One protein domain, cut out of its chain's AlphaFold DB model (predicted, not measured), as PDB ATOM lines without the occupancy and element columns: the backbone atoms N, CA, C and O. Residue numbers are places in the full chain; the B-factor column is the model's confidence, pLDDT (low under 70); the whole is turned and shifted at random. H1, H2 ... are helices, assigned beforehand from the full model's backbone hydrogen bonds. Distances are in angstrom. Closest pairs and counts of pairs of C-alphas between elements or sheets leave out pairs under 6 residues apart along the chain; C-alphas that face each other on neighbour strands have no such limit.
ATOM      1  N   LEU A 772     309.889 227.227 377.019       89.69
ATOM      2  CA  LEU A 772     309.081 226.871 378.193       89.69
ATOM      3  C   LEU A 772     307.765 227.654 378.284       89.69
ATOM      4  O   LEU A 772     306.768 227.106 378.744       89.69
ATOM      5  N   ILE A 773     307.759 228.914 377.839       90.44
ATOM      6  CA  ILE A 773     306.566 229.768 377.848       90.44
ATOM      7  C   ILE A 773     305.415 229.183 377.017       90.44
ATOM      8  O   ILE A 773     304.264 229.348 377.406       90.44
ATOM      9  N   ASP A 774     305.715 228.422 375.960       87.25
ATOM     10  CA  ASP A 774     304.715 227.779 375.096       87.25
ATOM     11  C   ASP A 774     303.919 226.702 375.851       87.25
ATOM     12  O   ASP A 774     302.752 226.447 375.556       87.25
ATOM     13  N   ALA A 775     304.553 226.066 376.841       89.56
ATOM     14  CA  ALA A 775     303.992 224.951 377.599       89.56
ATOM     15  C   ALA A 775     303.562 225.337 379.025       89.56
ATOM     16  O   ALA A 775     302.813 224.592 379.664       89.56
ATOM     17  N   TYR A 776     304.050 226.474 379.537       89.75
ATOM     18  CA  TYR A 776     303.965 226.826 380.954       89.75
ATOM     19  C   TYR A 776     302.525 226.959 381.436       89.75
ATOM     20  O   TYR A 776     302.161 226.323 382.419       89.75
ATOM     21  N   ASP A 777     301.691 227.724 380.728       87.12
ATOM     22  CA  ASP A 777     300.336 228.065 381.180       87.12
ATOM     23  C   ASP A 777     299.440 226.841 381.403       87.12
ATOM     24  O   ASP A 777     298.600 226.846 382.300       87.12
ATOM     25  N   ARG A 778     299.640 225.777 380.616       88.56
ATOM     26  CA  ARG A 778     298.850 224.540 380.699       88.56
ATOM     27  C   ARG A 778     299.433 223.507 381.666       88.56
ATOM     28  O   ARG A 778     298.697 222.638 382.109       88.56
ATOM     29  N   ASN A 779     300.721 223.615 382.005       92.38
ATOM     30  CA  ASN A 779     301.472 222.581 382.729       92.38
ATOM     31  C   ASN A 779     302.244 223.139 383.942       92.38
ATOM     32  O   ASN A 779     303.295 222.610 384.310       92.38
ATOM     33  N   GLN A 780     301.766 224.228 384.559       92.69
ATOM     34  CA  GLN A 780     302.510 224.969 385.592       92.69
ATOM     35  C   GLN A 780     302.987 224.083 386.751       92.69
ATOM     36  O   GLN A 780     304.147 224.172 387.150       92.69
ATOM     37  N   GLU A 781     302.109 223.226 387.279       94.19
ATOM     38  CA  GLU A 781     302.420 222.356 388.418       94.19
ATOM     39  C   GLU A 781     303.524 221.348 388.073       94.19
ATOM     40  O   GLU A 781     304.540 221.284 388.776       94.19
ATOM     41  N   LEU A 782     303.379 220.626 386.953       93.94
ATOM     42  CA  LEU A 782     304.386 219.675 386.483       93.94
ATOM     43  C   LEU A 782     305.722 220.381 386.222       93.94
ATOM     44  O   LEU A 782     306.762 219.931 386.705       93.94
ATOM     45  N   VAL A 783     305.711 221.518 385.516       94.44
ATOM     46  CA  VAL A 783     306.931 222.279 385.203       94.44
ATOM     47  C   VAL A 783     307.645 222.726 386.477       94.44
ATOM     48  O   VAL A 783     308.865 222.575 386.577       94.44
ATOM     49  N   GLN A 784     306.920 223.251 387.468       94.88
ATOM     50  CA  GLN A 784     307.510 223.666 388.745       94.88
ATOM     51  C   GLN A 784     308.098 222.470 389.504       94.88
ATOM     52  O   GLN A 784     309.228 222.552 389.996       94.88
ATOM     53  N   LYS A 785     307.381 221.341 389.546       95.69
ATOM     54  CA  LYS A 785     307.832 220.100 390.190       95.69
ATOM     55  C   LYS A 785     309.097 219.539 389.535       95.69
ATOM     56  O   LYS A 785     310.077 219.260 390.230       95.69
ATOM     57  N   VAL A 786     309.101 219.408 388.209       95.50
ATOM     58  CA  VAL A 786     310.236 218.904 387.417       95.50
ATOM     59  C   VAL A 786     311.429 219.852 387.526       95.50
ATOM     60  O   VAL A 786     312.548 219.404 387.772       95.50
ATOM     61  N   THR A 787     311.198 221.165 387.441       94.94
ATOM     62  CA  THR A 787     312.258 222.171 387.607       94.94
ATOM     63  C   THR A 787     312.866 222.106 389.006       94.94
ATOM     64  O   THR A 787     314.085 222.146 389.133       94.94
ATOM     65  N   ALA A 788     312.063 221.933 390.060       95.75
ATOM     66  CA  ALA A 788     312.577 221.780 391.420       95.75
ATOM     67  C   ALA A 788     313.433 220.509 391.584       95.75
ATOM     68  O   ALA A 788     314.466 220.553 392.254       95.75
ATOM     69  N   LYS A 789     313.042 219.389 390.952       94.75
ATOM     70  CA  LYS A 789     313.876 218.173 390.890       94.75
ATOM     71  C   LYS A 789     315.195 218.453 390.151       94.75
ATOM     72  O   LYS A 789     316.255 218.069 390.637       94.75
ATOM     73  N   LEU A 790     315.138 219.161 389.020       94.94
ATOM     74  CA  LEU A 790     316.312 219.489 388.211       94.94
ATOM     75  C   LEU A 790     317.287 220.432 388.929       94.94
ATOM     76  O   LEU A 790     318.486 220.197 388.858       94.94
ATOM     77  N   VAL A 791     316.796 221.454 389.640       95.56
ATOM     78  CA  VAL A 791     317.635 222.395 390.408       95.56
ATOM     79  C   VAL A 791     318.491 221.650 391.429       95.56
ATOM     80  O   VAL A 791     319.700 221.843 391.446       95.56
ATOM     81  N   LYS A 792     317.909 220.705 392.181       94.25
ATOM     82  CA  LYS A 792     318.664 219.886 393.147       94.25
ATOM     83  C   LYS A 792     319.824 219.131 392.501       94.25
ATOM     84  O   LYS A 792     320.927 219.108 393.035       94.25
ATOM     85  N   VAL A 793     319.580 218.516 391.343       95.25
ATOM     86  CA  VAL A 793     320.623 217.798 390.597       95.25
ATOM     87  C   VAL A 793     321.648 218.773 390.013       95.25
ATOM     88  O   VAL A 793     322.844 218.486 389.983       95.25
ATOM     89  N   ASN A 794     321.200 219.947 389.575       94.94
ATOM     90  CA  ASN A 794     322.052 220.976 389.002       94.94
ATOM     91  C   ASN A 794     323.039 221.566 390.022       94.94
ATOM     92  O   ASN A 794     324.209 221.742 389.684       94.94
ATOM     93  N   ASP A 795     322.594 221.788 391.261       95.56
ATOM     94  CA  ASP A 795     323.434 222.257 392.373       95.56
ATOM     95  C   ASP A 795     324.578 221.264 392.668       95.56
ATOM     96  O   ASP A 795     325.702 221.646 393.001       95.56
ATOM     97  N   ILE A 796     324.325 219.960 392.489       95.75
ATOM     98  CA  ILE A 796     325.353 218.916 392.597       95.75
ATOM     99  C   ILE A 796     326.344 219.017 391.423       95.75
ATOM    100  O   ILE A 796     327.559 219.029 391.632       95.75
ATOM    101  N   LEU A 797     325.845 219.129 390.187       94.19
ATOM    102  CA  LEU A 797     326.673 219.214 388.973       94.19
ATOM    103  C   LEU A 797     327.528 220.491 388.896       94.19
ATOM    104  O   LEU A 797     328.564 220.504 388.218       94.19
ATOM    105  N   GLU A 798     327.124 221.566 389.573       93.88
ATOM    106  CA  GLU A 798     327.862 222.831 389.610       93.88
ATOM    107  C   GLU A 798     329.270 222.675 390.206       93.88
ATOM    108  O   GLU A 798     330.206 223.312 389.720       93.88
ATOM    109  N   GLN A 799     329.457 221.750 391.156       92.94
ATOM    110  CA  GLN A 799     330.745 221.485 391.821       92.94
ATOM    111  C   GLN A 799     331.866 221.043 390.865       92.94
ATOM    112  O   GLN A 799     333.044 221.173 391.193       92.94
ATOM    113  N   ILE A 800     331.508 220.520 389.689       92.62
ATOM    114  CA  ILE A 800     332.443 220.126 388.621       92.62
ATOM    115  C   ILE A 800     332.254 220.969 387.350       92.62
ATOM    116  O   ILE A 800     332.660 220.563 386.261       92.62
ATOM    117  N   HIS A 801     331.598 222.129 387.462       90.12
ATOM    118  CA  HIS A 801     331.257 223.013 386.341       90.12
ATOM    119  C   HIS A 801     330.506 222.292 385.204       90.12
ATOM    120  O   HIS A 801     330.694 222.584 384.016       90.12
ATOM    121  N   SER A 802     329.653 221.324 385.559       89.75
ATOM    122  CA  SER A 802     328.833 220.561 384.608       89.75
ATOM    123  C   SER A 802     327.337 220.872 384.704       89.75
ATOM    124  O   SER A 802     326.518 220.168 384.111       89.75
ATOM    125  N   HIS A 803     326.992 221.966 385.393       90.50
ATOM    126  CA  HIS A 803     325.632 222.484 385.483       90.50
ATOM    127  C   HIS A 803     325.003 222.707 384.095       90.50
ATOM    128  O   HIS A 803     325.681 222.847 383.064       90.50
ATOM    129  N   VAL A 804     323.676 222.700 384.073       91.38
ATOM    130  CA  VAL A 804     322.840 222.773 382.882       91.38
ATOM    131  C   VAL A 804     322.143 224.123 382.777       91.38
ATOM    132  O   VAL A 804     321.811 224.757 383.776       91.38
ATOM    133  N   GLY A 805     321.941 224.574 381.540       90.81
ATOM    134  CA  GLY A 805     321.232 225.815 381.241       90.81
ATOM    135  C   GLY A 805     319.748 225.603 380.938       90.81
ATOM    136  O   GLY A 805     319.232 224.482 380.944       90.81
ATOM    137  N   PHE A 806     319.073 226.696 380.579       90.69
ATOM    138  CA  PHE A 806     317.635 226.716 380.286       90.69
ATOM    139  C   PHE A 806     317.207 225.729 379.195       90.69
ATOM    140  O   PHE A 806     316.160 225.114 379.314       90.69
ATOM    141  N   ARG A 807     318.042 225.489 378.177       89.12
ATOM    142  CA  ARG A 807     317.711 224.554 377.084       89.12
ATOM    143  C   ARG A 807     317.518 223.116 377.548       89.12
ATOM    144  O   ARG A 807     316.687 222.402 376.998       89.12
ATOM    145  N   ILE A 808     318.312 222.682 378.527       92.94
ATOM    146  CA  ILE A 808     318.177 221.338 379.092       92.94
ATOM    147  C   ILE A 808     316.942 221.291 379.982       92.94
ATOM    148  O   ILE A 808     316.174 220.343 379.874       92.94
ATOM    149  N   ARG A 809     316.711 222.325 380.802       95.00
ATOM    150  CA  ARG A 809     315.480 222.441 381.595       95.00
ATOM    151  C   ARG A 809     314.241 222.318 380.714       95.00
ATOM    152  O   ARG A 809     313.370 221.516 381.030       95.00
ATOM    153  N   ASP A 810     314.183 223.080 379.629       94.56
ATOM    154  CA  ASP A 810     313.028 223.120 378.733       94.56
ATOM    155  C   ASP A 810     312.819 221.756 378.067       94.56
ATOM    156  O   ASP A 810     311.718 221.222 378.121       94.56
ATOM    157  N   ALA A 811     313.888 221.121 377.571       94.31
ATOM    158  CA  ALA A 811     313.814 219.774 377.003       94.31
ATOM    159  C   ALA A 811     313.317 218.725 378.015       94.31
ATOM    160  O   ALA A 811     312.439 217.933 377.689       94.31
ATOM    161  N   VAL A 812     313.836 218.741 379.249       96.69
ATOM    162  CA  VAL A 812     313.376 217.837 380.315       96.69
ATOM    163  C   VAL A 812     311.902 218.101 380.635       96.69
ATOM    164  O   VAL A 812     311.136 217.157 380.780       96.69
ATOM    165  N   CYS A 813     311.473 219.365 380.699       96.56
ATOM    166  CA  CYS A 813     310.070 219.703 380.935       96.56
ATOM    167  C   CYS A 813     309.167 219.213 379.798       96.56
ATOM    168  O   CYS A 813     308.159 218.579 380.080       96.56
ATOM    169  N   PHE A 814     309.531 219.445 378.534       96.81
ATOM    170  CA  PHE A 814     308.745 218.987 377.383       96.81
ATOM    171  C   PHE A 814     308.619 217.467 377.344       96.81
ATOM    172  O   PHE A 814     307.517 216.959 377.174       96.81
ATOM    173  N   TYR A 815     309.716 216.745 377.592       97.38
ATOM    174  CA  TYR A 815     309.690 215.286 377.684       97.38
ATOM    175  C   TYR A 815     308.698 214.810 378.755       97.38
ATOM    176  O   TYR A 815     307.883 213.925 378.502       97.38
ATOM    177  N   MET A 816     308.739 215.421 379.945       97.69
ATOM    178  CA  MET A 816     307.837 215.073 381.046       97.69
ATOM    179  C   MET A 816     306.378 215.427 380.738       97.69
ATOM    180  O   MET A 816     305.495 214.647 381.084       97.69
ATOM    181  N   ILE A 817     306.127 216.555 380.066       97.19
ATOM    182  CA  ILE A 817     304.785 216.981 379.643       97.19
ATOM    183  C   ILE A 817     304.208 215.992 378.632       97.19
ATOM    184  O   ILE A 817     303.097 215.516 378.826       97.19
ATOM    185  N   TYR A 818     304.963 215.625 377.590       96.88
ATOM    186  CA  TYR A 818     304.499 214.630 376.619       96.88
ATOM    187  C   TYR A 818     304.266 213.268 377.272       96.88
ATOM    188  O   TYR A 818     303.299 212.587 376.943       96.88
ATOM    189  N   ASN A 819     305.112 212.874 378.226       97.06
ATOM    190  CA  ASN A 819     304.894 211.640 378.967       97.06
ATOM    191  C   ASN A 819     303.602 211.666 379.799       97.06
ATOM    192  O   ASN A 819     302.877 210.678 379.806       97.06
ATOM    193  N   GLU A 820     303.315 212.769 380.499       95.56
ATOM    194  CA  GLU A 820     302.072 212.928 381.267       95.56
ATOM    195  C   GLU A 820     300.848 212.979 380.342       95.56
ATOM    196  O   GLU A 820     299.848 212.324 380.611       95.56
ATOM    197  N   GLN A 821     300.951 213.683 379.212       93.88
ATOM    198  CA  GLN A 821     299.876 213.827 378.229       93.88
ATOM    199  C   GLN A 821     299.493 212.503 377.555       93.88
ATOM    200  O   GLN A 821     298.319 212.293 377.251       93.88
ATOM    201  N   PHE A 822     300.469 211.637 377.274       94.25
ATOM    202  CA  PHE A 822     300.251 210.376 376.554       94.25
ATOM    203  C   PHE A 822     300.301 209.136 377.451       94.25
ATOM    204  O   PHE A 822     300.112 208.034 376.947       94.25
ATOM    205  N   GLU A 823     300.570 209.300 378.749       94.56
ATOM    206  CA  GLU A 823     300.622 208.230 379.755       94.56
ATOM    207  C   GLU A 823     301.519 207.037 379.356       94.56
ATOM    208  O   GLU A 823     301.215 205.880 379.645       94.56
ATOM    209  N   LEU A 824     302.648 207.307 378.689       93.12
ATOM    210  CA  LEU A 824     303.521 206.259 378.138       93.12
ATOM    211  C   LEU A 824     304.296 205.491 379.216       93.12
ATOM    212  O   LEU A 824     304.545 204.298 379.076       93.12
ATOM    213  N   MET A 825     304.694 206.168 380.294       94.88
ATOM    214  CA  MET A 825     305.412 205.572 381.424       94.88
ATOM    215  C   MET A 825     305.173 206.373 382.711       94.88
ATOM    216  O   MET A 825     304.735 207.523 382.694       94.88
ATOM    217  N   SER A 826     305.491 205.781 383.866       94.75
ATOM    218  CA  SER A 826     305.369 206.480 385.154       94.75
ATOM    219  C   SER A 826     306.299 207.698 385.235       94.75
ATOM    220  O   SER A 826     307.429 207.633 384.749       94.75
ATOM    221  N   GLU A 827     305.884 208.752 385.947       94.69
ATOM    222  CA  GLU A 827     306.677 209.981 386.129       94.69
ATOM    223  C   GLU A 827     308.108 209.708 386.629       94.69
ATOM    224  O   GLU A 827     309.065 210.297 386.133       94.69
ATOM    225  N   GLU A 828     308.278 208.811 387.602       93.56
ATOM    226  CA  GLU A 828     309.597 208.524 388.179       93.56
ATOM    227  C   GLU A 828     310.517 207.813 387.169       93.56
ATOM    228  O   GLU A 828     311.680 208.193 387.055       93.56
ATOM    229  N   LYS A 829     309.990 206.879 386.359       94.25
ATOM    230  CA  LYS A 829     310.732 206.254 385.243       94.25
ATOM    231  C   LYS A 829     311.104 207.263 384.152       94.25
ATOM    232  O   LYS A 829     312.246 207.284 383.700       94.25
ATOM    233  N   ALA A 830     310.159 208.113 383.746       95.94
ATOM    234  CA  ALA A 830     310.402 209.156 382.749       95.94
ATOM    235  C   ALA A 830     311.502 210.121 383.207       95.94
ATOM    236  O   ALA A 830     312.399 210.469 382.436       95.94
ATOM    237  N   PHE A 831     311.470 210.517 384.482       96.62
ATOM    238  CA  PHE A 831     312.484 211.395 385.046       96.62
ATOM    239  C   PHE A 831     313.841 210.692 385.206       96.62
ATOM    240  O   PHE A 831     314.862 211.308 384.909       96.62
ATOM    241  N   ASP A 832     313.873 209.412 385.596       95.56
ATOM    242  CA  ASP A 832     315.099 208.592 385.623       95.56
ATOM    243  C   ASP A 832     315.781 208.559 384.244       95.56
ATOM    244  O   ASP A 832     316.973 208.839 384.111       95.56
ATOM    245  N   LEU A 833     314.999 208.341 383.184       95.31
ATOM    246  CA  LEU A 833     315.483 208.421 381.808       95.31
ATOM    247  C   LEU A 833     316.034 209.814 381.467       95.31
ATOM    248  O   LEU A 833     317.046 209.910 380.780       95.31
ATOM    249  N   GLN A 834     315.435 210.904 381.948       95.88
ATOM    250  CA  GLN A 834     315.986 212.248 381.726       95.88
ATOM    251  C   GLN A 834     317.297 212.489 382.486       95.88
ATOM    252  O   GLN A 834     318.220 213.096 381.936       95.88
ATOM    253  N   LEU A 835     317.436 211.971 383.710       94.94
ATOM    254  CA  LEU A 835     318.716 211.993 384.425       94.94
ATOM    255  C   LEU A 835     319.795 211.273 383.603       94.94
ATOM    256  O   LEU A 835     320.856 211.852 383.339       94.94
ATOM    257  N   LEU A 836     319.485 210.063 383.130       93.00
ATOM    258  CA  LEU A 836     320.393 209.214 382.364       93.00
ATOM    259  C   LEU A 836     320.796 209.819 381.010       93.00
ATOM    260  O   LEU A 836     321.957 209.701 380.629       93.00
ATOM    261  N   GLN A 837     319.869 210.462 380.295       93.44
ATOM    262  CA  GLN A 837     320.063 210.897 378.903       93.44
ATOM    263  C   GLN A 837     320.440 212.375 378.737       93.44
ATOM    264  O   GLN A 837     320.853 212.785 377.654       93.44
ATOM    265  N   LYS A 838     320.253 213.216 379.764       92.38
ATOM    266  CA  LYS A 838     320.555 214.660 379.676       92.38
ATOM    267  C   LYS A 838     321.593 215.146 380.662       92.38
ATOM    268  O   LYS A 838     322.325 216.087 380.348       92.38
ATOM    269  N   LEU A 839     321.649 214.546 381.847       92.88
ATOM    270  CA  LEU A 839     322.485 215.051 382.935       92.88
ATOM    271  C   LEU A 839     323.764 214.232 383.083       92.88
ATOM    272  O   LEU A 839     324.859 214.788 382.982       92.88
ATOM    273  N   LEU A 840     323.635 212.912 383.239       92.88
ATOM    274  CA  LEU A 840     324.777 212.008 383.401       92.88
ATOM    275  C   LEU A 840     325.793 212.019 382.242       92.88
ATOM    276  O   LEU A 840     326.986 211.947 382.546       92.88
TER     277      LEU A 840
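What this domain is: This is residues 772 to 840 of the 918 residues of an uncharacterized protein of Paenibacillus baekrokdamisoli (UniProt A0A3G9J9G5). H2, H3 and H4 make an up-and-down bundle, each running against the one before; short H1 packs on residues 810 to 814 of H3. The all-helix printed part has 69 residues with four named helices, H1 to H4. It is compact, radius of gyration of the C-alphas 11.8 A, spanning 35 by 24 by 15 A.

Where its parts are: Find C-alpha 772 at (309.081, 226.871, 378.193), where H1 begins, running to 776. H2, residues 780 to 798, spans 25.8 A; H3, residues 806 to 822, spans 24.1 A. H4, residues 827 to 840, ends at (324.777, 212.008, 383.401).

How they stand to each other: The hub H3 makes two hairpins, opposite ways: with H2 at a steep tilt of 42 degrees, closest C-alphas Val 783 and Cys 813, 5.9 A; with H4 at a shallow 27 degrees, Val 812 and Gln 834, 6.3 A. Every O i to N i+4 pair is within hydrogen-bond range in H1 and H3, 14 of 15 in H2, 9 of 10 in H4.

The domain as a whole: The printed part has no cut and no long link; no printed residue is under 70.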